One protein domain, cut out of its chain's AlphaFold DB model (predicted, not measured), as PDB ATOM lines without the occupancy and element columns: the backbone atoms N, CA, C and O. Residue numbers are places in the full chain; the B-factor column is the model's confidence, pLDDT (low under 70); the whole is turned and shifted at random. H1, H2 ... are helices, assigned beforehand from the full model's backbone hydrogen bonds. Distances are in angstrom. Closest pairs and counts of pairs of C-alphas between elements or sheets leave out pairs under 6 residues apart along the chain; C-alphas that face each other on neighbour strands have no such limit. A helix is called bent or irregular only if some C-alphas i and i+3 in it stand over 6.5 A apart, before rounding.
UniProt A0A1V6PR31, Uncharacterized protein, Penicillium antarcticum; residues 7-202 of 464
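What this domain is: This is residues 7 to 202 of the 464 residues of an uncharacterized protein of Penicillium antarcticum (UniProt A0A1V6PR31). Helices stand mostly side by side along the longest axis of the model, with an up-and-down bundle of four, H5 to H8, in the middle. Beyond it at one end, H2 and H3 pack on H5, with H4 by H3 and H1 farther out; at the other end come H9, H10 and, outermost, H11. The printed part has 196 residues with eleven named helices, H1 to H11 in chain order, and no named strand; its class is all helix. It is compact, with a radius of gyration of the C-alphas of 17.7 A and spans of 55 by 45 by 25 A.

Where its parts are: H1, residues 7 to 18, begins at C-alpha 7 (-2.318, -174.503, 2.901) and is 16.2 A long. H2, residues 27 to 47, is the longest at 30.0 A. H3 is residues 54 to 61 and H4 residues 74 to 77. H5 is residues 94 to 103, beginning at C-alpha 94 (-24.894, -176.398, 11.132). H6, residues 107 to 118, is 17.5 A long; H7, residues 127 to 139, 18.5 A; H8, residues 143 to 156, 20.1 A. H9 is residues 169 to 177. H10, residues 179 to 188, is only just irregular: C-alphas 183 and 186 are 6.7 A apart. H11, residues 192 to 202, ends at C-alpha 202 (-38.531, -152.805, 25.274).

How they stand to each other: In the bundle, H5 and H6 form a helical hairpin, closest at the C-alphas of Leu 100 and Leu 109, 5.8 A. H7 and H8 form another, closest at Val 134 and Ala 146, 4.9 A between C-alphas. H5 touches H7 at a shallow tilt of 6 degrees, the same way; the C-alphas of Tyr 98 and Val 133, their closest, are 5.1 A apart. H2 touches H5 with residues 30 to 38 alone, closest at C-alphas 34 and 96, 5.4 A. H3 touches H5, closest at C-alphas 57 and 103, 5.8 A, and touches H4, closest at C-alphas 60 and 74, 4.7 A. H1 is close to H3 but not clearly touching, with C-alphas 10 and 59 6.9 A apart. H10 touches H8, closest at C-alphas 147 and 181, 5.3 A. H9 touches H7 at a steep tilt of 55 degrees, closest at C-alphas 135 and 175, 6.6 A, and touches H10 only at the corner. H11 and H9 are near each other. Every O i to N i+4 pair is within hydrogen-bond range in H1, H2, H3, H5, H7, H8, H9 and H11, against 7 of 8 in H6 and 4 of 6 in H10; H4 is too short for such a pair.

The domain as a whole: The C-alphas farthest apart, of Arg 18 and Leu 202, are 56.8 A apart. The printed part has no cut. The links H3 to H4, H4 to H5 and H8 to H9 are long. The mean pLDDT of the printed part is 83.5; residues 66 to 70, 79 to 92 and 122 to 126 are under 70.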
ATOM      1  N   PRO A   7      -3.264-173.421   3.186       86.69
ATOM      2  CA  PRO A   7      -2.318-174.503   2.901       86.69
ATOM      3  C   PRO A   7      -2.500-175.735   3.796       86.69
ATOM      4  O   PRO A   7      -2.402-176.857   3.304       86.69
ATOM      5  N   ALA A   8      -2.782-175.541   5.089       85.88
ATOM      6  CA  ALA A   8      -3.000-176.644   6.024       85.88
ATOM      7  C   ALA A   8      -4.264-177.440   5.672       85.88
ATOM      8  O   ALA A   8      -4.220-178.669   5.629       85.88
ATOM      9  N   LEU A   9      -5.360-176.745   5.345       87.81
ATOM     10  CA  LEU A   9      -6.599-177.359   4.868       87.81
ATOM     11  C   LEU A   9      -6.360-178.134   3.569       87.81
ATOM     12  O   LEU A   9      -6.763-179.287   3.462       87.81
ATOM     13  N   ARG A  10      -5.647-177.543   2.603       88.06
ATOM     14  CA  ARG A  10      -5.316-178.213   1.340       88.06
ATOM     15  C   ARG A  10      -4.484-179.478   1.562       88.06
ATOM     16  O   ARG A  10      -4.767-180.501   0.943       88.06
ATOM     17  N   SER A  11      -3.471-179.423   2.431       87.81
ATOM     18  CA  SER A  11      -2.668-180.604   2.782       87.81
ATOM     19  C   SER A  11      -3.555-181.699   3.361       87.81
ATOM     20  O   SER A  11      -3.539-182.815   2.857       87.81
ATOM     21  N   PHE A  12      -4.394-181.351   4.338       88.00
ATOM     22  CA  PHE A  12      -5.331-182.279   4.962       88.00
ATOM     23  C   PHE A  12      -6.274-182.940   3.944       88.00
ATOM     24  O   PHE A  12      -6.403-184.161   3.935       88.00
ATOM     25  N   LEU A  13      -6.896-182.162   3.051       87.56
ATOM     26  CA  LEU A  13      -7.821-182.686   2.038       87.56
ATOM     27  C   LEU A  13      -7.117-183.619   1.039       87.56
ATOM     28  O   LEU A  13      -7.660-184.661   0.667       87.56
ATOM     29  N   ASN A  14      -5.893-183.277   0.632       87.38
ATOM     30  CA  ASN A  14      -5.089-184.119  -0.252       87.38
ATOM     31  C   ASN A  14      -4.654-185.422   0.429       87.38
ATOM     32  O   ASN A  14      -4.691-186.476  -0.207       87.38
ATOM     33  N   ASP A  15      -4.267-185.364   1.704       86.44
ATOM     34  CA  ASP A  15      -3.914-186.539   2.509       86.44
ATOM     35  C   ASP A  15      -5.120-187.470   2.644       86.44
ATOM     36  O   ASP A  15      -5.028-188.655   2.314       86.44
ATOM     37  N   TYR A  16      -6.278-186.903   2.988       84.81
ATOM     38  CA  TYR A  16      -7.532-187.635   3.126       84.81
ATOM     39  C   TYR A  16      -7.914-188.379   1.838       84.81
ATOM     40  O   TYR A  16      -8.282-189.556   1.850       84.81
ATOM     41  N   HIS A  17      -7.788-187.700   0.694       83.56
ATOM     42  CA  HIS A  17      -8.091-188.287  -0.606       83.56
ATOM     43  C   HIS A  17      -7.075-189.348  -1.037       83.56
ATOM     44  O   HIS A  17      -7.459-190.400  -1.556       83.56
ATOM     45  N   ARG A  18      -5.781-189.096  -0.810       85.12
ATOM     46  CA  ARG A  18      -4.692-190.024  -1.142       85.12
ATOM     47  C   ARG A  18      -4.821-191.343  -0.389       85.12
ATOM     48  O   ARG A  18      -4.576-192.396  -0.975       85.12
ATOM     49  N   GLU A  19      -5.245-191.290   0.868       85.50
ATOM     50  CA  GLU A  19      -5.483-192.473   1.701       85.50
ATOM     51  C   GLU A  19      -6.798-193.201   1.360       85.50
ATOM     52  O   GLU A  19      -7.048-194.294   1.866       85.50
ATOM     53  N   ARG A  20      -7.603-192.661   0.427       80.06
ATOM     54  CA  ARG A  20      -8.892-193.215  -0.025       80.06
ATOM     55  C   ARG A  20      -9.867-193.473   1.125       80.06
ATOM     56  O   ARG A  20     -10.604-194.464   1.103       80.06
ATOM     57  N   PHE A  21      -9.888-192.581   2.112       78.81
ATOM     58  CA  PHE A  21     -10.879-192.657   3.175       78.81
ATOM     59  C   PHE A  21     -12.312-192.589   2.614       78.81
ATOM     60  O   PHE A  21     -12.544-192.007   1.545       78.81
ATOM     61  N   PRO A  22     -13.288-193.214   3.304       78.62
ATOM     62  CA  PRO A  22     -14.701-193.056   2.970       78.62
ATOM     63  C   PRO A  22     -15.138-191.590   3.115       78.62
ATOM     64  O   PRO A  22     -14.365-190.742   3.535       78.62
ATOM     65  N   ALA A  23     -16.388-191.276   2.761       78.19
ATOM     66  CA  ALA A  23     -16.926-189.952   3.071       78.19
ATOM     67  C   ALA A  23     -16.829-189.687   4.586       78.19
ATOM     68  O   ALA A  23     -17.102-190.583   5.389       78.19
ATOM     69  N   MET A  24     -16.442-188.468   4.952       78.31
ATOM     70  CA  MET A  24     -16.307-188.026   6.333       78.31
ATOM     71  C   MET A  24     -17.692-187.950   6.967       78.31
ATOM     72  O   MET A  24     -18.405-186.977   6.766       78.31
ATOM     73  N   ASP A  25     -18.078-188.986   7.708       71.75
ATOM     74  CA  ASP A  25     -19.373-189.073   8.402       71.75
ATOM     75  C   ASP A  25     -19.261-188.747   9.906       71.75
ATOM     76  O   ASP A  25     -20.257-188.682  10.625       71.75
ATOM     77  N   ASP A  26     -18.042-188.505  10.409       77.69
ATOM     78  CA  ASP A  26     -17.848-188.057  11.788       77.69
ATOM     79  C   ASP A  26     -18.234-186.577  11.932       77.69
ATOM     80  O   ASP A  26     -17.478-185.662  11.594       77.69
ATOM     81  N   GLN A  27     -19.418-186.339  12.499       75.25
ATOM     82  CA  GLN A  27     -19.925-184.998  12.805       75.25
ATOM     83  C   GLN A  27     -18.966-184.171  13.667       75.25
ATOM     84  O   GLN A  27     -18.933-182.948  13.540       75.25
ATOM     85  N   ARG A  28     -18.170-184.797  14.545       77.62
ATOM     86  CA  ARG A  28     -17.193-184.050  15.346       77.62
ATOM     87  C   ARG A  28     -16.089-183.506  14.459       77.62
ATOM     88  O   ARG A  28     -15.726-182.349  14.621       77.62
ATOM     89  N   GLU A  29     -15.565-184.304  13.538       80.38
ATOM     90  CA  GLU A  29     -14.493-183.880  12.636       80.38
ATOM     91  C   GLU A  29     -14.955-182.746  11.708       80.38
ATOM     92  O   GLU A  29     -14.286-181.714  11.617       80.38
ATOM     93  N   ILE A  30     -16.156-182.873  11.130       79.25
ATOM     94  CA  ILE A  30     -16.787-181.821  10.315       79.25
ATOM     95  C   ILE A  30     -16.948-180.532  11.123       79.25
ATOM     96  O   ILE A  30     -16.596-179.448  10.642       79.25
ATOM     97  N   MET A  31     -17.446-180.637  12.359       82.38
ATOM     98  CA  MET A  31     -17.543-179.511  13.284       82.38
ATOM     99  C   MET A  31     -16.167-178.883  13.533       82.38
ATOM    100  O   MET A  31     -16.035-177.671  13.401       82.38
ATOM    101  N   TRP A  32     -15.141-179.667  13.878       82.56
ATOM    102  CA  TRP A  32     -13.803-179.149  14.190       82.56
ATOM    103  C   TRP A  32     -13.189-178.390  13.015       82.56
ATOM    104  O   TRP A  32     -12.663-177.295  13.214       82.56
ATOM    105  N   ILE A  33     -13.292-178.937  11.800       85.12
ATOM    106  CA  ILE A  33     -12.810-178.275  10.583       85.12
ATOM    107  C   ILE A  33     -13.600-176.990  10.342       85.12
ATOM    108  O   ILE A  33     -13.013-175.927  10.147       85.12
ATOM    109  N   SER A  34     -14.932-177.071  10.398       86.25
ATOM    110  CA  SER A  34     -15.797-175.937  10.072       86.25
ATOM    111  C   SER A  34     -15.617-174.778  11.053       86.25
ATOM    112  O   SER A  34     -15.466-173.626  10.647       86.25
ATOM    113  N   VAL A  35     -15.577-175.086  12.351       83.00
ATOM    114  CA  VAL A  35     -15.356-174.104  13.417       83.00
ATOM    115  C   VAL A  35     -13.937-173.540  13.346       83.00
ATOM    116  O   VAL A  35     -13.781-172.327  13.440       83.00
ATOM    117  N   GLY A  36     -12.916-174.377  13.127       83.31
ATOM    118  CA  GLY A  36     -11.528-173.921  13.022       83.31
ATOM    119  C   GLY A  36     -11.308-172.960  11.849       83.31
ATOM    120  O   GLY A  36     -10.706-171.901  12.024       83.31
ATOM    121  N   CYS A  37     -11.862-173.271  10.672       88.19
ATOM    122  CA  CYS A  37     -11.847-172.362   9.523       88.19
ATOM    123  C   CYS A  37     -12.607-171.062   9.824       88.19
ATOM    124  O   CYS A  37     -12.113-169.975   9.527       88.19
ATOM    125  N   ALA A  38     -13.787-171.150  10.443       87.38
ATOM    126  CA  ALA A  38     -14.582-169.970  10.759       87.38
ATOM    127  C   ALA A  38     -13.881-169.033  11.756       87.38
ATOM    128  O   ALA A  38     -13.813-167.838  11.492       87.38
ATOM    129  N   GLN A  39     -13.293-169.565  12.832       83.00
ATOM    130  CA  GLN A  39     -12.515-168.795  13.814       83.00
ATOM    131  C   GLN A  39     -11.287-168.128  13.189       83.00
ATOM    132  O   GLN A  39     -10.921-167.002  13.538       83.00
ATOM    133  N   ARG A  40     -10.639-168.818  12.243       84.25
ATOM    134  CA  ARG A  40      -9.509-168.261  11.503       84.25
ATOM    135  C   ARG A  40      -9.941-167.086  10.632       84.25
ATOM    136  O   ARG A  40      -9.258-166.065  10.630       84.25
ATOM    137  N   LEU A  41     -11.058-167.229   9.920       87.69
ATOM    138  CA  LEU A  41     -11.650-166.162   9.109       87.69
ATOM    139  C   LEU A  41     -12.075-164.973   9.964       87.69
ATOM    140  O   LEU A  41     -11.828-163.841   9.568       87.69
ATOM    141  N   ASP A  42     -12.687-165.240  11.114       84.56
ATOM    142  CA  ASP A  42     -13.070-164.247  12.117       84.56
ATOM    143  C   ASP A  42     -11.864-163.400  12.529       84.56
ATOM    144  O   ASP A  42     -11.816-162.202  12.253       84.56
ATOM    145  N   SER A  43     -10.816-164.063  13.021       82.88
ATOM    146  CA  SER A  43      -9.592-163.386  13.455       82.88
ATOM    147  C   SER A  43      -8.917-162.623  12.314       82.88
ATOM    148  O   SER A  43      -8.456-161.504  12.499       82.88
ATOM    149  N   LYS A  44      -8.858-163.210  11.110       86.12
ATOM    150  CA  LYS A  44      -8.208-162.568   9.961       86.12
ATOM    151  C   LYS A  44      -8.984-161.376   9.427       86.12
ATOM    152  O   LYS A  44      -8.359-160.386   9.090       86.12
ATOM    153  N   THR A  45     -10.310-161.456   9.386       85.31
ATOM    154  CA  THR A  45     -11.163-160.339   8.954       85.31
ATOM    155  C   THR A  45     -11.142-159.203   9.975       85.31
ATOM    156  O   THR A  45     -11.280-158.044   9.603       85.31
ATOM    157  N   PHE A  46     -10.992-159.526  11.263       83.94
ATOM    158  CA  PHE A  46     -10.850-158.522  12.313       83.94
ATOM    159  C   PHE A  46      -9.514-157.769  12.194       83.94
ATOM    160  O   PHE A  46      -9.489-156.544  12.223       83.94
ATOM    161  N   GLU A  47      -8.405-158.492  11.999       84.94
ATOM    162  CA  GLU A  47      -7.067-157.898  11.823       84.94
ATOM    163  C   GLU A  47      -6.863-157.211  10.465       84.94
ATOM    164  O   GLU A  47      -6.047-156.299  10.348       84.94
ATOM    165  N   ASP A  48      -7.549-157.686   9.430       87.06
ATOM    166  CA  ASP A  48      -7.473-157.197   8.058       87.06
ATOM    167  C   ASP A  48      -8.884-157.206   7.447       87.06
ATOM    168  O   ASP A  48      -9.327-158.224   6.898       87.06
ATOM    169  N   PRO A  49      -9.620-156.081   7.516       85.12
ATOM    170  CA  PRO A  49     -10.954-155.975   6.926       85.12
ATOM    171  C   PRO A  49     -10.986-156.241   5.414       85.12
ATOM    172  O   PRO A  49     -12.036-156.603   4.882       85.12
ATOM    173  N   GLY A  50      -9.849-156.086   4.726       84.62
ATOM    174  CA  GLY A  50      -9.680-156.363   3.300       84.62
ATOM    175  C   GLY A  50      -9.322-157.817   2.974       84.62
ATOM    176  O   GLY A  50      -9.086-158.126   1.804       84.62
ATOM    177  N   TYR A  51      -9.277-158.708   3.970       87.44
ATOM    178  CA  TYR A  51      -8.841-160.092   3.794       87.44
ATOM    179  C   TYR A  51      -9.662-160.843   2.732       87.44
ATOM    180  O   TYR A  51     -10.879-161.026   2.859       87.44
ATOM    181  N   ASP A  52      -8.983-161.347   1.695       86.06
ATOM    182  CA  ASP A  52      -9.629-162.086   0.610       86.06
ATOM    183  C   ASP A  52     -10.034-163.505   1.041       86.06
ATOM    184  O   ASP A  52      -9.216-164.416   1.205       86.06
ATOM    185  N   ARG A  53     -11.347-163.711   1.163       89.00
ATOM    186  CA  ARG A  53     -11.961-164.991   1.544       89.00
ATOM    187  C   ARG A  53     -12.069-165.981   0.377       89.00
ATOM    188  O   ARG A  53     -12.319-167.165   0.615       89.00
ATOM    189  N   LYS A  54     -11.863-165.542  -0.875       88.06
ATOM    190  CA  LYS A  54     -12.108-166.344  -2.090       88.06
ATOM    191  C   LYS A  54     -11.265-167.611  -2.152       88.06
ATOM    192  O   LYS A  54     -11.757-168.643  -2.592       88.06
ATOM    193  N   LEU A  55     -10.018-167.566  -1.681       86.94
ATOM    194  CA  LEU A  55      -9.149-168.748  -1.658       86.94
ATOM    195  C   LEU A  55      -9.692-169.836  -0.728       86.94
ATOM    196  O   LEU A  55      -9.715-171.009  -1.094       86.94
ATOM    197  N   MET A  56     -10.156-169.455   0.465       89.31
ATOM    198  CA  MET A  56     -10.731-170.411   1.409       89.31
ATOM    199  C   MET A  56     -12.083-170.936   0.914       89.31
ATOM    200  O   MET A  56     -12.335-172.137   0.999       89.31
ATOM    201  N   LEU A  57     -12.906-170.069   0.312       90.69
ATOM    202  CA  LEU A  57     -14.134-170.475  -0.371       90.69
ATOM    203  C   LEU A  57     -13.842-171.518  -1.459       90.69
ATOM    204  O   LEU A  57     -14.483-172.569  -1.479       90.69
ATOM    205  N   ALA A  58     -12.840-171.274  -2.308       87.88
ATOM    206  CA  ALA A  58     -12.458-172.170  -3.392       87.88
ATOM    207  C   ALA A  58     -11.948-173.530  -2.891       87.88
ATOM    208  O   ALA A  58     -12.216-174.538  -3.538       87.88
ATOM    209  N   GLU A  59     -11.240-173.610  -1.761       87.88
ATOM    210  CA  GLU A  59     -10.840-174.899  -1.163       87.88
ATOM    211  C   GLU A  59     -12.021-175.671  -0.561       87.88
ATOM    212  O   GLU A  59     -12.079-176.897  -0.634       87.88
ATOM    213  N   ILE A  60     -12.992-174.967   0.019       88.75
ATOM    214  CA  ILE A  60     -14.117-175.607   0.709       88.75
ATOM    215  C   ILE A  60     -15.201-176.057  -0.271       88.75
ATOM    216  O   ILE A  60     -15.741-177.159  -0.144       88.75
ATOM    217  N   THR A  61     -15.517-175.203  -1.242       87.25
ATOM    218  CA  THR A  61     -16.669-175.355  -2.141       87.25
ATOM    219  C   THR A  61     -16.280-175.559  -3.595       87.25
ATOM    220  O   THR A  61     -17.105-176.019  -4.365       87.25
ATOM    221  N   GLY A  62     -15.066-175.200  -4.015       83.06
ATOM    222  CA  GLY A  62     -14.734-175.135  -5.441       83.06
ATOM    223  C   GLY A  62     -15.471-174.033  -6.212       83.06
ATOM    224  O   GLY A  62     -15.486-174.085  -7.438       83.06
ATOM    225  N   GLU A  63     -16.093-173.065  -5.533       82.81
ATOM    226  CA  GLU A  63     -16.643-171.857  -6.156       82.81
ATOM    227  C   GLU A  63     -15.540-170.806  -6.409       82.81
ATOM    228  O   GLU A  63     -14.565-170.713  -5.661       82.81
ATOM    229  N   GLY A  64     -15.720-169.989  -7.455       74.69
ATOM    230  CA  GLY A  64     -14.838-168.870  -7.813       74.69
ATOM    231  C   GLY A  64     -13.811-169.170  -8.914       74.69
ATOM    232  O   GLY A  64     -13.655-170.302  -9.361       74.69
ATOM    233  N   ASP A  65     -13.091-168.133  -9.348       70.19
ATOM    234  CA  ASP A  65     -12.120-168.219 -10.456       70.19
ATOM    235  C   ASP A  65     -10.744-168.750 -10.017       70.19
ATOM    236  O   ASP A  65      -9.918-169.137 -10.840       70.19
ATOM    237  N   LEU A  66     -10.489-168.785  -8.705       68.31
ATOM    238  CA  LEU A  66      -9.212-169.193  -8.103       68.31
ATOM    239  C   LEU A  66      -9.134-170.699  -7.815       68.31
ATOM    240  O   LEU A  66      -8.315-171.131  -7.004       68.31
ATOM    241  N   VAL A  67      -9.990-171.505  -8.446       63.34
ATOM    242  CA  VAL A  67     -10.051-172.955  -8.234       63.34
ATOM    243  C   VAL A  67      -8.763-173.597  -8.753       63.34
ATOM    244  O   VAL A  67      -8.528-173.606  -9.964       63.34
ATOM    245  N   PRO A  68      -7.929-174.198  -7.885       61.78
ATOM    246  CA  PRO A  68      -6.808-174.988  -8.364       61.78
ATOM    247  C   PRO A  68      -7.364-176.193  -9.128       61.78
ATOM    248  O   PRO A  68      -8.112-176.996  -8.556       61.78
ATOM    249  N   GLN A  69      -7.017-176.320 -10.412       57.84
ATOM    250  CA  GLN A  69      -7.360-177.500 -11.209       57.84
ATOM    251  C   GLN A  69      -6.881-178.759 -10.461       57.84
ATOM    252  O   GLN A  69      -5.730-178.826 -10.037       57.84
ATOM    253  N   ASN A  70      -7.774-179.737 -10.276       63.81
ATOM    254  CA  ASN A  70      -7.532-181.019  -9.588       63.81
ATOM    255  C   ASN A  70      -7.327-180.976  -8.058       63.81
ATOM    256  O   ASN A  70      -6.729-181.895  -7.502       63.81
ATOM    257  N   SER A  71      -7.827-179.955  -7.354       72.38
ATOM    258  CA  SER A  71      -7.829-179.948  -5.879       72.38
ATOM    259  C   SER A  71      -9.104-180.564  -5.295       72.38
ATOM    260  O   SER A  71     -10.210-180.235  -5.722       72.38
ATOM    261  N   VAL A  72      -8.935-181.444  -4.305       81.69
ATOM    262  CA  VAL A  72     -10.029-182.072  -3.548       81.69
ATOM    263  C   VAL A  72     -10.682-181.023  -2.660       81.69
ATOM    264  O   VAL A  72      -9.975-180.306  -1.954       81.69
ATOM    265  N   LYS A  73     -12.015-180.933  -2.681       86.00
ATOM    266  CA  LYS A  73     -12.759-179.956  -1.880       86.00
ATOM    267  C   LYS A  73     -13.345-180.587  -0.633       86.00
ATOM    268  O   LYS A  73     -13.700-181.764  -0.632       86.00
ATOM    269  N   LEU A  74     -13.537-179.773   0.407       85.00
ATOM    270  CA  LEU A  74     -14.229-180.232   1.614       85.00
ATOM    271  C   LEU A  74     -15.630-180.758   1.270       85.00
ATOM    272  O   LEU A  74     -16.004-181.831   1.728       85.00
ATOM    273  N   ARG A  75     -16.378-180.077   0.389       83.44
ATOM    274  CA  ARG A  75     -17.705-180.551  -0.049       83.44
ATOM    275  C   ARG A  75     -17.694-181.954  -0.679       83.44
ATOM    276  O   ARG A  75     -18.683-182.673  -0.566       83.44
ATOM    277  N   ASP A  76     -16.595-182.353  -1.325       80.44
ATOM    278  CA  ASP A  76     -16.511-183.614  -2.076       80.44
ATOM    279  C   ASP A  76     -16.332-184.822  -1.140       80.44
ATOM    280  O   ASP A  76     -16.613-185.962  -1.518       80.44
ATOM    281  N   ILE A  77     -15.862-184.571   0.087       79.31
ATOM    282  CA  ILE A  77     -15.657-185.594   1.116       79.31
ATOM    283  C   ILE A  77     -16.796-185.645   2.142       79.31
ATOM    284  O   ILE A  77     -16.833-186.582   2.934       79.31
ATOM    285  N   LEU A  78     -17.741-184.696   2.126       78.69
ATOM    286  CA  LEU A  78     -18.895-184.692   3.032       78.69
ATOM    287  C   LEU A  78     -19.988-185.689   2.585       78.69
ATOM    288  O   LEU A  78     -20.176-185.906   1.388       78.69
ATOM    289  N   PRO A  79     -20.775-186.278   3.510       64.06
ATOM    290  CA  PRO A  79     -21.698-187.380   3.203       64.06
ATOM    291  C   PRO A  79     -22.885-186.978   2.324       64.06
ATOM    292  O   PRO A  79     -23.527-187.830   1.714       64.06
ATOM    293  N   ALA A  80     -23.207-185.685   2.290       57.44
ATOM    294  CA  ALA A  80     -24.428-185.169   1.689       57.44
ATOM    295  C   ALA A  80     -24.349-184.915   0.177       57.44
ATOM    296  O   ALA A  80     -25.381-184.717  -0.460       57.44
ATOM    297  N   THR A  81     -23.152-184.979  -0.413       52.56
ATOM    298  CA  THR A  81     -22.946-184.803  -1.859       52.56
ATOM    299  C   THR A  81     -23.030-186.108  -2.654       52.56
ATOM    300  O   THR A  81     -23.097-186.068  -3.881       52.56
ATOM    301  N   LYS A  82     -23.077-187.274  -1.994       50.00
ATOM    302  CA  LYS A  82     -23.319-188.564  -2.658       50.00
ATOM    303  C   LYS A  82     -24.781-188.952  -2.477       50.00
ATOM    304  O   LYS A  82     -25.226-189.135  -1.348       50.00
ATOM    305  N   GLU A  83     -25.507-189.064  -3.591       44.72
ATOM    306  CA  GLU A  83     -26.912-189.485  -3.676       44.72
ATOM    307  C   GLU A  83     -27.169-190.768  -2.869       44.72
ATOM    308  O   GLU A  83     -27.071-191.889  -3.367       44.72
ATOM    309  N   ASN A  84     -27.519-190.619  -1.595       41.12
ATOM    310  CA  ASN A  84     -27.958-191.729  -0.766       41.12
ATOM    311  C   ASN A  84     -29.458-191.919  -0.977       41.12
ATOM    312  O   ASN A  84     -30.292-191.507  -0.170       41.12
ATOM    313  N   VAL A  85     -29.794-192.562  -2.094       36.69
ATOM    314  CA  VAL A  85     -31.137-193.072  -2.373       36.69
ATOM    315  C   VAL A  85     -31.541-194.025  -1.236       36.69
ATOM    316  O   VAL A  85     -30.969-195.100  -1.075       36.69
ATOM    317  N   GLY A  86     -32.524-193.624  -0.421       41.12
ATOM    318  CA  GLY A  86     -33.226-194.514   0.516       41.12
ATOM    319  C   GLY A  86     -32.810-194.486   1.995       41.12
ATOM    320  O   GLY A  86     -33.358-195.264   2.775       41.12
ATOM    321  N   LYS A  87     -31.905-193.600   2.433       43.53
ATOM    322  CA  LYS A  87     -31.636-193.349   3.868       43.53
ATOM    323  C   LYS A  87     -32.028-191.916   4.240       43.53
ATOM    324  O   LYS A  87     -32.043-191.052   3.371       43.53
ATOM    325  N   ARG A  88     -32.390-191.682   5.517       43.81
ATOM    326  CA  ARG A  88     -32.710-190.344   6.070       43.81
ATOM    327  C   ARG A  88     -31.731-189.316   5.501       43.81
ATOM    328  O   ARG A  88     -30.527-189.552   5.585       43.81
ATOM    329  N   ALA A  89     -32.264-188.231   4.935       43.19
ATOM    330  CA  ALA A  89     -31.477-187.185   4.299       43.19
ATOM    331  C   ALA A  89     -30.285-186.791   5.194       43.19
ATOM    332  O   ALA A  89     -30.473-186.600   6.404       43.19
ATOM    333  N   PRO A  90     -29.065-186.734   4.641       48.12
ATOM    334  CA  PRO A  90     -27.883-186.388   5.409       48.12
ATOM    335  C   PRO A  90     -28.057-184.968   5.951       48.12
ATOM    336  O   PRO A  90     -28.242-184.013   5.202       48.12
ATOM    337  N   LYS A  91     -28.053-184.829   7.279       56.16
ATOM    338  CA  LYS A  91     -28.148-183.520   7.927       56.16
ATOM    339  C   LYS A  91     -26.815-182.810   7.719       56.16
ATOM    340  O   LYS A  91     -25.839-183.185   8.366       56.16
ATOM    341  N   TYR A  92     -26.769-181.818   6.829       62.84
ATOM    342  CA  TYR A  92     -25.624-180.913   6.765       62.84
ATOM    343  C   TYR A  92     -25.353-180.355   8.156       62.84
ATOM    344  O   TYR A  92     -26.272-179.948   8.875       62.84
ATOM    345  N   ASP A  93     -24.082-180.368   8.539       70.12
ATOM    346  CA  ASP A  93     -23.691-179.814   9.815       70.12
ATOM    347  C   ASP A  93     -23.973-178.299   9.811       70.12
ATOM    348  O   ASP A  93     -23.556-177.564   8.914       70.12
ATOM    349  N   ARG A  94     -24.672-177.822  10.843       78.31
ATOM    350  CA  ARG A  94     -24.894-176.398  11.132       78.31
ATOM    351  C   ARG A  94     -23.610-175.564  11.062       78.31
ATOM    352  O   ARG A  94     -23.650-174.409  10.654       78.31
ATOM    353  N   PHE A  95     -22.478-176.139  11.467       82.56
ATOM    354  CA  PHE A  95     -21.185-175.466  11.462       82.56
ATOM    355  C   PHE A  95     -20.675-175.263  10.035       82.56
ATOM    356  O   PHE A  95     -20.068-174.234   9.744       82.56
ATOM    357  N   TYR A  96     -20.987-176.198   9.136       87.06
ATOM    358  CA  TYR A  96     -20.668-176.079   7.722       87.06
ATOM    359  C   TYR A  96     -21.518-174.995   7.048       87.06
ATOM    360  O   TYR A  96     -20.969-174.139   6.367       87.06
ATOM    361  N   LEU A  97     -22.830-174.949   7.310       89.50
ATOM    362  CA  LEU A  97     -23.708-173.876   6.811       89.50
ATOM    363  C   LEU A  97     -23.265-172.489   7.281       89.50
ATOM    364  O   LEU A  97     -23.202-171.555   6.486       89.50
ATOM    365  N   TYR A  98     -22.918-172.365   8.563       89.50
ATOM    366  CA  TYR A  98     -22.364-171.133   9.117       89.50
ATOM    367  C   TYR A  98     -21.078-170.716   8.388       89.50
ATOM    368  O   TYR A  98     -20.927-169.552   8.019       89.50
ATOM    369  N   LEU A  99     -20.171-171.665   8.130       91.31
ATOM    370  CA  LEU A  99     -18.941-171.410   7.383       91.31
ATOM    371  C   LEU A  99     -19.216-170.993   5.929       91.31
ATOM    372  O   LEU A  99     -18.594-170.050   5.447       91.31
ATOM    373  N   LEU A 100     -20.159-171.647   5.247       92.56
ATOM    374  CA  LEU A 100     -20.574-171.293   3.886       92.56
ATOM    375  C   LEU A 100     -21.136-169.870   3.819       92.56
ATOM    376  O   LEU A 100     -20.696-169.081   2.983       92.56
ATOM    377  N   ALA A 101     -22.048-169.526   4.734       92.69
ATOM    378  CA  ALA A 101     -22.594-168.178   4.843       92.69
ATOM    379  C   ALA A 101     -21.484-167.155   5.094       92.69
ATOM    380  O   ALA A 101     -21.417-166.156   4.384       92.69
ATOM    381  N   LYS A 102     -20.555-167.446   6.016       90.56
ATOM    382  CA  LYS A 102     -19.398-166.596   6.341       90.56
ATOM    383  C   LYS A 102     -18.472-166.343   5.149       90.56
ATOM    384  O   LYS A 102     -17.982-165.225   4.972       90.56
ATOM    385  N   LEU A 103     -18.228-167.371   4.345       91.06
ATOM    386  CA  LEU A 103     -17.402-167.299   3.139       91.06
ATOM    387  C   LEU A 103     -18.103-166.610   1.965       91.06
ATOM    388  O   LEU A 103     -17.449-166.332   0.963       91.06
ATOM    389  N   GLY A 104     -19.405-166.339   2.081       90.06
ATOM    390  CA  GLY A 104     -20.203-165.769   1.002       90.06
ATOM    391  C   GLY A 104     -20.502-166.773  -0.111       90.06
ATOM    392  O   GLY A 104     -20.718-166.357  -1.244       90.06
ATOM    393  N   SER A 105     -20.516-168.077   0.192       91.44
ATOM    394  CA  SER A 105     -20.960-169.090  -0.770       91.44
ATOM    395  C   SER A 105     -22.416-168.835  -1.159       91.44
ATOM    396  O   SER A 105     -23.245-168.506  -0.307       91.44
ATOM    397  N   ASP A 106     -22.728-168.970  -2.443       89.06
ATOM    398  CA  ASP A 106     -24.077-168.716  -2.949       89.06
ATOM    399  C   ASP A 106     -24.792-170.020  -3.297       89.06
ATOM    400  O   ASP A 106     -25.734-170.421  -2.611       89.06
ATOM    401  N   ARG A 107     -24.297-170.739  -4.308       87.31
ATOM    402  CA  ARG A 107     -24.964-171.941  -4.820       87.31
ATOM    403  C   ARG A 107     -24.932-173.065  -3.796       87.31
ATOM    404  O   ARG A 107     -25.980-173.595  -3.442       87.31
ATOM    405  N   VAL A 108     -23.744-173.379  -3.271       88.31
ATOM    406  CA  VAL A 108     -23.597-174.471  -2.293       88.31
ATOM    407  C   VAL A 108     -24.377-174.165  -1.013       88.31
ATOM    408  O   VAL A 108     -24.999-175.063  -0.450       88.31
ATOM    409  N   LEU A 109     -24.407-172.904  -0.570       92.00
ATOM    410  CA  LEU A 109     -25.205-172.513   0.593       92.00
ATOM    411  C   LEU A 109     -26.702-172.754   0.371       92.00
ATOM    412  O   LEU A 109     -27.334-173.350   1.239       92.00
ATOM    413  N   HIS A 110     -27.260-172.333  -0.768       91.00
ATOM    414  CA  HIS A 110     -28.674-172.552  -1.089       91.00
ATOM    415  C   HIS A 110     -29.033-174.046  -1.155       91.00
ATOM    416  O   HIS A 110     -30.046-174.458  -0.583       91.00
ATOM    417  N   ASP A 111     -28.179-174.861  -1.780       85.88
ATOM    418  CA  ASP A 111     -28.381-176.310  -1.889       85.88
ATOM    419  C   ASP A 111     -28.384-176.988  -0.510       85.88
ATOM    420  O   ASP A 111     -29.246-177.821  -0.202       85.88
ATOM    421  N   CYS A 112     -27.438-176.610   0.356       86.81
ATOM    422  CA  CYS A 112     -27.355-177.132   1.716       86.81
ATOM    423  C   CYS A 112     -28.502-176.625   2.605       86.81
ATOM    424  O   CYS A 112     -29.012-177.373   3.444       86.81
ATOM    425  N   TRP A 113     -28.917-175.367   2.429       90.19
ATOM    426  CA  TRP A 113     -29.961-174.724   3.224       90.19
ATOM    427  C   TRP A 113     -31.318-175.404   3.063       90.19
ATOM    428  O   TRP A 113     -31.960-175.728   4.063       90.19
ATOM    429  N   ALA A 114     -31.726-175.705   1.827       86.94
ATOM    430  CA  ALA A 114     -33.002-176.369   1.556       86.94
ATOM    431  C   ALA A 114     -33.117-177.722   2.287       86.94
ATOM    432  O   ALA A 114     -34.153-178.060   2.868       86.94
ATOM    433  N   GLN A 115     -32.026-178.490   2.326       82.88
ATOM    434  CA  GLN A 115     -31.979-179.765   3.046       82.88
ATOM    435  C   GLN A 115     -31.971-179.574   4.569       82.88
ATOM    436  O   GLN A 115     -32.557-180.370   5.301       82.88
ATOM    437  N   PHE A 116     -31.331-178.513   5.059       85.81
ATOM    438  CA  PHE A 116     -31.293-178.192   6.481       85.81
ATOM    439  C   PHE A 116     -32.655-177.747   7.022       85.81
ATOM    440  O   PHE A 116     -33.112-178.300   8.021       85.81
ATOM    441  N   VAL A 117     -33.323-176.811   6.342       87.00
ATOM    442  CA  VAL A 117     -34.624-176.264   6.754       87.00
ATOM    443  C   VAL A 117     -35.708-177.335   6.796       87.00
ATOM    444  O   VAL A 117     -36.449-177.415   7.769       87.00
ATOM    445  N   THR A 118     -35.770-178.220   5.796       82.12
ATOM    446  CA  THR A 118     -36.746-179.329   5.780       82.12
ATOM    447  C   THR A 118     -36.547-180.323   6.927       82.12
ATOM    448  O   THR A 118     -37.478-181.033   7.307       82.12
ATOM    449  N   GLY A 119     -35.336-180.383   7.490       76.88
ATOM    450  CA  GLY A 119     -34.982-181.227   8.626       76.88
ATOM    451  C   GLY A 119     -35.111-180.550   9.991       76.88
ATOM    452  O   GLY A 119     -34.791-181.206  10.993       76.88
ATOM    453  N   LEU A 120     -35.534-179.279  10.053       79.50
ATOM    454  CA  LEU A 120     -35.734-178.564  11.312       79.50
ATOM    455  C   LEU A 120     -36.918-179.187  12.067       79.50
ATOM    456  O   LEU A 120     -38.030-179.244  11.543       79.50
ATOM    457  N   PRO A 121     -36.711-179.686  13.296       70.06
ATOM    458  CA  PRO A 121     -37.823-180.137  14.113       70.06
ATOM    459  C   PRO A 121     -38.675-178.936  14.519       70.06
ATOM    460  O   PRO A 121     -38.158-177.845  14.731       70.06
ATOM    461  N   SER A 122     -39.957-179.165  14.797       62.84
ATOM    462  CA  SER A 122     -40.862-178.160  15.376       62.84
ATOM    463  C   SER A 122     -40.435-177.676  16.782       62.84
ATOM    464  O   SER A 122     -41.118-176.868  17.397       62.84
ATOM    465  N   SER A 123     -39.324-178.188  17.332       58.19
ATOM    466  CA  SER A 123     -38.799-177.855  18.658       58.19
ATOM    467  C   SER A 123     -37.708-176.773  18.601       58.19
ATOM    468  O   SER A 123     -36.679-176.971  17.957       58.19
ATOM    469  N   GLY A 124     -37.857-175.701  19.386       58.28
ATOM    470  CA  GLY A 124     -37.083-174.450  19.276       58.28
ATOM    471  C   GLY A 124     -35.554-174.457  19.491       58.28
ATOM    472  O   GLY A 124     -34.940-173.405  19.369       58.28
ATOM    473  N   ARG A 125     -34.889-175.576  19.836       63.19
ATOM    474  CA  ARG A 125     -33.412-175.590  20.030       63.19
ATOM    475  C   ARG A 125     -32.616-175.628  18.723       63.19
ATOM    476  O   ARG A 125     -31.440-175.266  18.720       63.19
ATOM    477  N   ASP A 126     -33.230-176.084  17.638       69.75
ATOM    478  CA  ASP A 126     -32.560-176.176  16.341       69.75
ATOM    479  C   ASP A 126     -32.715-174.890  15.506       69.75
ATOM    480  O   ASP A 126     -31.827-174.585  14.711       69.75
ATOM    481  N   HIS A 127     -33.735-174.068  15.784       84.12
ATOM    482  CA  HIS A 127     -33.965-172.752  15.164       84.12
ATOM    483  C   HIS A 127     -32.864-171.737  15.441       84.12
ATOM    484  O   HIS A 127     -32.440-171.031  14.533       84.12
ATOM    485  N   ALA A 128     -32.310-171.731  16.655       82.31
ATOM    486  CA  ALA A 128     -31.226-170.816  17.007       82.31
ATOM    487  C   ALA A 128     -29.991-170.973  16.091       82.31
ATOM    488  O   ALA A 128     -29.247-170.029  15.840       82.31
ATOM    489  N   LYS A 129     -29.793-172.170  15.527       82.62
ATOM    490  CA  LYS A 129     -28.724-172.448  14.556       82.62
ATOM    491  C   LYS A 129     -29.038-171.843  13.190       82.62
ATOM    492  O   LYS A 129     -28.126-171.348  12.537       82.62
ATOM    493  N   ALA A 130     -30.306-171.874  12.785       89.62
ATOM    494  CA  ALA A 130     -30.784-171.237  11.564       89.62
ATOM    495  C   ALA A 130     -30.602-169.714  11.650       89.62
ATOM    496  O   ALA A 130     -30.009-169.118  10.755       89.62
ATOM    497  N   TYR A 131     -30.983-169.108  12.782       91.62
ATOM    498  CA  TYR A 131     -30.798-167.673  13.026       91.62
ATOM    499  C   TYR A 131     -29.328-167.253  12.975       91.62
ATOM    500  O   TYR A 131     -29.013-166.180  12.474       91.62
ATOM    501  N   ARG A 132     -28.396-168.122  13.389       88.12
ATOM    502  CA  ARG A 132     -26.956-167.852  13.254       88.12
ATOM    503  C   ARG A 132     -26.496-167.787  11.795       88.12
ATOM    504  O   ARG A 132     -25.620-166.992  11.476       88.12
ATOM    505  N   VAL A 133     -27.057-168.612  10.909       91.88
ATOM    506  CA  VAL A 133     -26.767-168.552   9.463       91.88
ATOM    507  C   VAL A 133     -27.336-167.263   8.866       91.88
ATOM    508  O   VAL A 133     -26.630-166.579   8.129       91.88
ATOM    509  N   VAL A 134     -28.568-166.903   9.238       94.44
ATOM    510  CA  VAL A 134     -29.226-165.647   8.833       94.44
ATOM    511  C   VAL A 134     -28.410-164.431   9.272       94.44
ATOM    512  O   VAL A 134     -28.113-163.569   8.449       94.44
ATOM    513  N   LEU A 135     -27.966-164.392  10.530       93.06
ATOM    514  CA  LEU A 135     -27.119-163.317  11.048       93.06
ATOM    515  C   LEU A 135     -25.838-163.151  10.218       93.06
ATOM    516  O   LEU A 135     -25.461-162.032   9.883       93.06
ATOM    517  N   MET A 136     -25.185-164.253   9.836       91.81
ATOM    518  CA  MET A 136     -23.987-164.178   8.991       91.81
ATOM    519  C   MET A 136     -24.276-163.645   7.588       91.81
ATOM    520  O   MET A 136     -23.403-163.008   7.001       91.81
ATOM    521  N   LEU A 137     -25.465-163.900   7.035       94.44
ATOM    522  CA  LEU A 137     -25.874-163.328   5.752       94.44
ATOM    523  C   LEU A 137     -26.052-161.811   5.854       94.44
ATOM    524  O   LEU A 137     -25.536-161.099   4.994       94.44
ATOM    525  N   VAL A 138     -26.688-161.322   6.925       93.69
ATOM    526  CA  VAL A 138     -26.802-159.880   7.215       93.69
ATOM    527  C   VAL A 138     -25.415-159.248   7.342       93.69
ATOM    528  O   VAL A 138     -25.090-158.309   6.620       93.69
ATOM    529  N   GLN A 139     -24.536-159.828   8.163       88.25
ATOM    530  CA  GLN A 139     -23.171-159.321   8.373       88.25
ATOM    531  C   GLN A 139     -22.301-159.329   7.104       88.25
ATOM    532  O   GLN A 139     -21.349-158.558   7.003       88.25
ATOM    533  N   ASN A 140     -22.616-160.189   6.134       88.44
ATOM    534  CA  ASN A 140     -21.951-160.239   4.833       88.44
ATOM    535  C   ASN A 140     -22.636-159.379   3.756       88.44
ATOM    536  O   ASN A 140     -22.286-159.502   2.582       88.44
ATOM    537  N   GLY A 141     -23.593-158.524   4.126       90.81
ATOM    538  CA  GLY A 141     -24.274-157.623   3.197       90.81
ATOM    539  C   GLY A 141     -25.205-158.341   2.221       90.81
ATOM    540  O   GLY A 141     -25.340-157.913   1.078       90.81
ATOM    541  N   ARG A 142     -25.824-159.454   2.642       94.69
ATOM    542  CA  ARG A 142     -26.813-160.222   1.860       94.69
ATOM    543  C   ARG A 142     -28.190-160.273   2.545       94.69
ATOM    544  O   ARG A 142     -28.721-161.373   2.759       94.69
ATOM    545  N   PRO A 143     -28.777-159.126   2.908       96.06
ATOM    546  CA  PRO A 143     -29.975-159.092   3.734       96.06
ATOM    547  C   PRO A 143     -31.218-159.653   3.020       96.06
ATOM    548  O   PRO A 143     -32.056-160.287   3.656       96.06
ATOM    549  N   GLU A 144     -31.304-159.586   1.687       96.56
ATOM    550  CA  GLU A 144     -32.423-160.182   0.939       96.56
ATOM    551  C   GLU A 144     -32.383-161.715   0.958       96.56
ATOM    552  O   GLU A 144     -33.421-162.376   0.954       96.56
ATOM    553  N   THR A 145     -31.182-162.309   0.971       96.56
ATOM    554  CA  THR A 145     -31.048-163.763   1.169       96.56
ATOM    555  C   THR A 145     -31.385-164.131   2.613       96.56
ATOM    556  O   THR A 145     -32.042-165.142   2.845       96.56
ATOM    557  N   ALA A 146     -30.978-163.298   3.577       97.00
ATOM    558  CA  ALA A 146     -31.272-163.497   4.992       97.00
ATOM    559  C   ALA A 146     -32.787-163.498   5.272       97.00
ATOM    560  O   ALA A 146     -33.279-164.427   5.914       97.00
ATOM    561  N   ALA A 147     -33.531-162.530   4.725       96.88
ATOM    562  CA  ALA A 147     -34.988-162.453   4.851       96.88
ATOM    563  C   ALA A 147     -35.684-163.696   4.266       96.88
ATOM    564  O   ALA A 147     -36.494-164.323   4.941       96.88
ATOM    565  N   LYS A 148     -35.278-164.145   3.070       96.62
ATOM    566  CA  LYS A 148     -35.792-165.394   2.470       96.62
ATOM    567  C   LYS A 148     -35.508-166.625   3.328       96.62
ATOM    568  O   LYS A 148     -36.333-167.527   3.423       96.62
ATOM    569  N   PHE A 149     -34.340-166.683   3.963       95.75
ATOM    570  CA  PHE A 149     -34.003-167.782   4.868       95.75
ATOM    571  C   PHE A 149     -34.871-167.736   6.136       95.75
ATOM    572  O   PHE A 149     -35.303-168.783   6.617       95.75
ATOM    573  N   LEU A 150     -35.201-166.554   6.659       95.88
ATOM    574  CA  LEU A 150     -36.177-166.436   7.745       95.88
ATOM    575  C   LEU A 150     -37.583-166.860   7.308       95.88
ATOM    576  O   LEU A 150     -38.226-167.607   8.039       95.88
ATOM    577  N   GLU A 151     -38.040-166.471   6.117       96.00
ATOM    578  CA  GLU A 151     -39.315-166.937   5.547       96.00
ATOM    579  C   GLU A 151     -39.369-168.467   5.454       96.00
ATOM    580  O   GLU A 151     -40.354-169.094   5.852       96.00
ATOM    581  N   ASP A 152     -38.285-169.088   4.980       94.31
ATOM    582  CA  ASP A 152     -38.152-170.540   4.908       94.31
ATOM    583  C   ASP A 152     -38.298-171.200   6.283       94.31
ATOM    584  O   ASP A 152     -39.034-172.182   6.417       94.31
ATOM    585  N   VAL A 153     -37.626-170.652   7.304       93.38
ATOM    586  CA  VAL A 153     -37.723-171.125   8.694       93.38
ATOM    587  C   VAL A 153     -39.135-170.929   9.237       93.38
ATOM    588  O   VAL A 153     -39.666-171.847   9.865       93.38
ATOM    589  N   SER A 154     -39.749-169.774   8.973       93.38
ATOM    590  CA  SER A 154     -41.095-169.441   9.438       93.38
ATOM    591  C   SER A 154     -42.123-170.431   8.894       93.38
ATOM    592  O   SER A 154     -42.832-171.095   9.654       93.38
ATOM    593  N   ARG A 155     -42.092-170.661   7.578       92.31
ATOM    594  CA  ARG A 155     -42.989-171.581   6.873       92.31
ATOM    595  C   ARG A 155     -42.909-173.016   7.394       92.31
ATOM    596  O   ARG A 155     -43.939-173.658   7.584       92.31
ATOM    597  N   VAL A 156     -41.707-173.552   7.641       90.00
ATOM    598  CA  VAL A 156     -41.575-174.928   8.176       90.00
ATOM    599  C   VAL A 156     -41.926-175.036   9.661       90.00
ATOM    600  O   VAL A 156     -42.123-176.141  10.168       90.00
ATOM    601  N   SER A 157     -42.027-173.903  10.355       89.25
ATOM    602  CA  SER A 157     -42.277-173.820  11.796       89.25
ATOM    603  C   SER A 157     -43.703-173.378  12.134       89.25
ATOM    604  O   SER A 157     -43.965-172.994  13.271       89.25
ATOM    605  N   GLY A 158     -44.631-173.472  11.175       87.44
ATOM    606  CA  GLY A 158     -46.035-173.105  11.371       87.44
ATOM    607  C   GLY A 158     -46.294-171.602  11.257       87.44
ATOM    608  O   GLY A 158     -47.047-171.065  12.064       87.44
ATOM    609  N   ASP A 159     -45.661-170.950  10.279       90.38
ATOM    610  CA  ASP A 159     -45.742-169.507  10.004       90.38
ATOM    611  C   ASP A 159     -45.329-168.640  11.203       90.38
ATOM    612  O   ASP A 159     -45.945-167.616  11.503       90.38
ATOM    613  N   ASN A 160     -44.291-169.082  11.913       92.56
ATOM    614  CA  ASN A 160     -43.743-168.406  13.081       92.56
ATOM    615  C   ASN A 160     -42.223-168.614  13.174       92.56
ATOM    616  O   ASN A 160     -41.707-169.607  12.671       92.56
ATOM    617  N   LEU A 161     -41.508-167.730  13.871       92.62
ATOM    618  CA  LEU A 161     -40.086-167.870  14.194       92.62
ATOM    619  C   LEU A 161     -39.915-168.181  15.691       92.62
ATOM    620  O   LEU A 161     -39.783-167.263  16.503       92.62
ATOM    621  N   PRO A 162     -39.876-169.470  16.084       89.62
ATOM    622  CA  PRO A 162     -39.822-169.846  17.488       89.62
ATOM    623  C   PRO A 162     -38.587-169.274  18.177       89.62
ATOM    624  O   PRO A 162     -37.463-169.461  17.695       89.62
ATOM    625  N   ARG A 163     -38.784-168.649  19.342       87.88
ATOM    626  CA  ARG A 163     -37.731-168.176  20.252       87.88
ATOM    627  C   ARG A 163     -36.718-167.234  19.606       87.88
ATOM    628  O   ARG A 163     -35.566-167.202  20.040       87.88
ATOM    629  N   ILE A 164     -37.116-166.482  18.579       90.06
ATOM    630  CA  ILE A 164     -36.237-165.490  17.945       90.06
ATOM    631  C   ILE A 164     -35.733-164.457  18.966       90.06
ATOM    632  O   ILE A 164     -34.569-164.083  18.921       90.06
ATOM    633  N   ALA A 165     -36.554-164.113  19.962       88.56
ATOM    634  CA  ALA A 165     -36.206-163.212  21.061       88.56
ATOM    635  C   ALA A 165     -35.097-163.746  21.992       88.56
ATOM    636  O   ALA A 165     -34.479-162.982  22.724       88.56
ATOM    637  N   ARG A 166     -34.816-165.060  21.968       86.44
ATOM    638  CA  ARG A 166     -33.840-165.719  22.862       86.44
ATOM    639  C   ARG A 166     -32.454-165.894  22.249       86.44
ATOM    640  O   ARG A 166     -31.626-166.610  22.820       86.44
ATOM    641  N   VAL A 167     -32.211-165.329  21.068       85.81
ATOM    642  CA  VAL A 167     -30.848-165.234  20.529       85.81
ATOM    643  C   VAL A 167     -30.027-164.241  21.357       85.81
ATOM    644  O   VAL A 167     -30.557-163.546  22.218       85.81
ATOM    645  N   GLU A 168     -28.715-164.189  21.128       81.19
ATOM    646  CA  GLU A 168     -27.863-163.215  21.820       81.19
ATOM    647  C   GLU A 168     -28.347-161.775  21.553       81.19
ATOM    648  O   GLU A 168     -28.673-161.475  20.402       81.19
ATOM    649  N   PRO A 169     -28.340-160.863  22.546       82.38
ATOM    650  CA  PRO A 169     -28.852-159.498  22.380       82.38
ATOM    651  C   PRO A 169     -28.255-158.750  21.180       82.38
ATOM    652  O   PRO A 169     -28.981-158.133  20.409       82.38
ATOM    653  N   GLN A 170     -26.944-158.879  20.952       83.38
ATOM    654  CA  GLN A 170     -26.271-158.303  19.782       83.38
ATOM    655  C   GLN A 170     -26.776-158.880  18.458       83.38
ATOM    656  O   GLN A 170     -26.914-158.157  17.476       83.38
ATOM    657  N   ALA A 171     -27.023-160.193  18.416       86.75
ATOM    658  CA  ALA A 171     -27.538-160.855  17.226       86.75
ATOM    659  C   ALA A 171     -28.963-160.392  16.932       86.75
ATOM    660  O   ALA A 171     -29.282-160.131  15.777       86.75
ATOM    661  N   LEU A 172     -29.795-160.260  17.970       90.31
ATOM    662  CA  LEU A 172     -31.148-159.744  17.827       90.31
ATOM    663  C   LEU A 172     -31.130-158.302  17.317       90.31
ATOM    664  O   LEU A 172     -31.780-158.011  16.317       90.31
ATOM    665  N   GLN A 173     -30.328-157.433  17.940       89.12
ATOM    666  CA  GLN A 173     -30.190-156.045  17.505       89.12
ATOM    667  C   GLN A 173     -29.701-155.961  16.055       89.12
ATOM    668  O   GLN A 173     -30.275-155.226  15.268       89.12
ATOM    669  N   ALA A 174     -28.701-156.756  15.665       89.81
ATOM    670  CA  ALA A 174     -28.193-156.756  14.293       89.81
ATOM    671  C   ALA A 174     -29.239-157.198  13.253       89.81
ATOM    672  O   ALA A 174     -29.175-156.758  12.110       89.81
ATOM    673  N   LEU A 175     -30.183-158.070  13.625       93.75
ATOM    674  CA  LEU A 175     -31.301-158.446  12.753       93.75
ATOM    675  C   LEU A 175     -32.358-157.335  12.672       93.75
ATOM    676  O   LEU A 175     -32.926-157.137  11.605       93.75
ATOM    677  N   LEU A 176     -32.616-156.634  13.778       93.19
ATOM    678  CA  LEU A 176     -33.582-155.532  13.849       93.19
ATOM    679  C   LEU A 176     -33.072-154.245  13.179       93.19
ATOM    680  O   LEU A 176     -33.862-153.525  12.580       93.19
ATOM    681  N   ASP A 177     -31.770-153.965  13.270       91.81
ATOM    682  CA  ASP A 177     -31.125-152.783  12.679       91.81
ATOM    683  C   ASP A 177     -30.964-152.895  11.156       91.81
ATOM    684  O   ASP A 177     -30.805-151.881  10.471       91.81
ATOM    685  N   ASP A 178     -30.967-154.117  10.613       95.69
ATOM    686  CA  ASP A 178     -30.945-154.317   9.169       95.69
ATOM    687  C   ASP A 178     -32.314-153.952   8.577       95.69
ATOM    688  O   ASP A 178     -33.319-154.528   8.986       95.69
ATOM    689  N   PRO A 179     -32.394-153.040   7.595       95.50
ATOM    690  CA  PRO A 179     -33.677-152.533   7.120       95.50
ATOM    691  C   PRO A 179     -34.534-153.610   6.448       95.50
ATOM    692  O   PRO A 179     -35.749-153.589   6.574       95.50
ATOM    693  N   VAL A 180     -33.932-154.574   5.743       97.00
ATOM    694  CA  VAL A 180     -34.705-155.597   5.017       97.00
ATOM    695  C   VAL A 180     -35.190-156.676   5.977       97.00
ATOM    696  O   VAL A 180     -36.336-157.115   5.894       97.00
ATOM    697  N   VAL A 181     -34.319-157.131   6.880       96.50
ATOM    698  CA  VAL A 181     -34.674-158.161   7.863       96.50
ATOM    699  C   VAL A 181     -35.580-157.591   8.954       96.50
ATOM    700  O   VAL A 181     -36.574-158.230   9.297       96.50
ATOM    701  N   GLY A 182     -35.279-156.394   9.452       94.38
ATOM    702  CA  GLY A 182     -36.067-155.672  10.446       94.38
ATOM    703  C   GLY A 182     -37.499-155.414   9.983       94.38
ATOM    704  O   GLY A 182     -38.426-155.680  10.745       94.38
ATOM    705  N   ASP A 183     -37.695-155.013   8.721       94.94
ATOM    706  CA  ASP A 183     -39.033-154.825   8.141       94.94
ATOM    707  C   ASP A 183     -39.795-156.152   7.973       94.94
ATOM    708  O   ASP A 183     -41.017-156.185   8.107       94.94
ATOM    709  N   ALA A 184     -39.095-157.260   7.703       94.38
ATOM    710  CA  ALA A 184     -39.718-158.571   7.513       94.38
ATOM    711  C   ALA A 184     -40.102-159.259   8.836       94.38
ATOM    712  O   ALA A 184     -41.080-160.005   8.888       94.38
ATOM    713  N   LEU A 185     -39.341-159.047   9.914       93.69
ATOM    714  CA  LEU A 185     -39.524-159.751  11.190       93.69
ATOM    715  C   LEU A 185     -40.953-159.651  11.765       93.69
ATOM    716  O   LEU A 185     -41.491-160.699  12.134       93.69
ATOM    717  N   PRO A 186     -41.612-158.475  11.814       90.88
ATOM    718  CA  PRO A 186     -42.979-158.357  12.323       90.88
ATOM    719  C   PRO A 186     -44.007-159.235  11.598       90.88
ATOM    720  O   PRO A 186     -44.961-159.688  12.223       90.88
ATOM    721  N   ASP A 187     -43.801-159.515  10.307       92.88
ATOM    722  CA  ASP A 187     -44.710-160.341   9.502       92.88
ATOM    723  C   ASP A 187     -44.453-161.853   9.661       92.88
ATOM    724  O   ASP A 187     -45.332-162.680   9.380       92.88
ATOM    725  N   LEU A 188     -43.249-162.223  10.113       94.75
ATOM    726  CA  LEU A 188     -42.775-163.608  10.209       94.75
ATOM    727  C   LEU A 188     -42.913-164.221  11.605       94.75
ATOM    728  O   LEU A 188     -42.876-165.450  11.728       94.75
ATOM    729  N   VAL A 189     -43.044-163.392  12.642       93.88
ATOM    730  CA  VAL A 189     -43.191-163.810  14.042       93.88
ATOM    731  C   VAL A 189     -44.656-163.677  14.456       93.88
ATOM    732  O   VAL A 189     -45.304-162.673  14.176       93.88
ATOM    733  N   ARG A 190     -45.208-164.685  15.137       90.38
ATOM    734  CA  ARG A 190     -46.623-164.716  15.534       90.38
ATOM    735  C   ARG A 190     -46.806-165.165  16.980       90.38
ATOM    736  O   ARG A 190     -45.976-165.865  17.549       90.38
ATOM    737  N   GLY A 191     -47.963-164.820  17.545       90.19
ATOM    738  CA  GLY A 191     -48.405-165.322  18.848       90.19
ATOM    739  C   GLY A 191     -47.496-164.889  19.997       90.19
ATOM    740  O   GLY A 191     -47.083-163.735  20.065       90.19
ATOM    741  N   GLU A 192     -47.203-165.821  20.904       90.44
ATOM    742  CA  GLU A 192     -46.387-165.569  22.100       90.44
ATOM    743  C   GLU A 192     -44.949-165.159  21.761       90.44
ATOM    744  O   GLU A 192     -44.400-164.301  22.440       90.44
ATOM    745  N   ASP A 193     -44.357-165.693  20.685       91.06
ATOM    746  CA  ASP A 193     -42.991-165.327  20.282       91.06
ATOM    747  C   ASP A 193     -42.893-163.858  19.833       91.06
ATOM    748  O   ASP A 193     -41.842-163.240  19.987       91.06
ATOM    749  N   TYR A 194     -43.981-163.281  19.302       93.69
ATOM    750  CA  TYR A 194     -44.027-161.860  18.939       93.69
ATOM    751  C   TYR A 194     -44.118-160.970  20.181       93.69
ATOM    752  O   TYR A 194     -43.433-159.955  20.262       93.69
ATOM    753  N   LEU A 195     -44.926-161.373  21.168       93.00
ATOM    754  CA  LEU A 195     -45.007-160.674  22.452       93.00
ATOM    755  C   LEU A 195     -43.668-160.743  23.197       93.00
ATOM    756  O   LEU A 195     -43.172-159.708  23.626       93.00
ATOM    757  N   GLU A 196     -43.040-161.923  23.253       92.62
ATOM    758  CA  GLU A 196     -41.710-162.104  23.850       92.62
ATOM    759  C   GLU A 196     -40.661-161.235  23.134       92.62
ATOM    760  O   GLU A 196     -39.823-160.610  23.781       92.62
ATOM    761  N   LEU A 197     -40.719-161.142  21.800       92.25
ATOM    762  CA  LEU A 197     -39.836-160.267  21.028       92.25
ATOM    763  C   LEU A 197     -40.017-158.792  21.402       92.25
ATOM    764  O   LEU A 197     -39.019-158.108  21.623       92.25
ATOM    765  N   LEU A 198     -41.257-158.306  21.492       92.50
ATOM    766  CA  LEU A 198     -41.536-156.925  21.891       92.50
ATOM    767  C   LEU A 198     -41.063-156.635  23.317       92.50
ATOM    768  O   LEU A 198     -40.418-155.614  23.538       92.50
ATOM    769  N   GLU A 199     -41.338-157.535  24.262       90.75
ATOM    770  CA  GLU A 199     -40.893-157.409  25.653       90.75
ATOM    771  C   GLU A 199     -39.367-157.325  25.748       90.75
ATOM    772  O   GLU A 199     -38.844-156.418  26.391       90.75
ATOM    773  N   VAL A 200     -38.642-158.206  25.048       89.31
ATOM    774  CA  VAL A 200     -37.170-158.183  25.014       89.31
ATOM    775  C   VAL A 200     -36.637-156.901  24.367       89.31
ATOM    776  O   VAL A 200     -35.634-156.359  24.832       89.31
ATOM    777  N   CYS A 201     -37.289-156.395  23.316       89.81
ATOM    778  CA  CYS A 201     -36.891-155.134  22.686       89.81
ATOM    779  C   CYS A 201     -37.087-153.945  23.633       89.81
ATOM    780  O   CYS A 201     -36.189-153.116  23.752       89.81
ATOM    781  N   LEU A 202     -38.230-153.874  24.322       89.50
ATOM    782  CA  LEU A 202     -38.531-152.805  25.274       89.50
ATOM    783  C   LEU A 202     -37.600-152.849  26.489       89.50
ATOM    784  O   LEU A 202     -36.998-151.833  26.813       89.50
TER     785      LEU A 202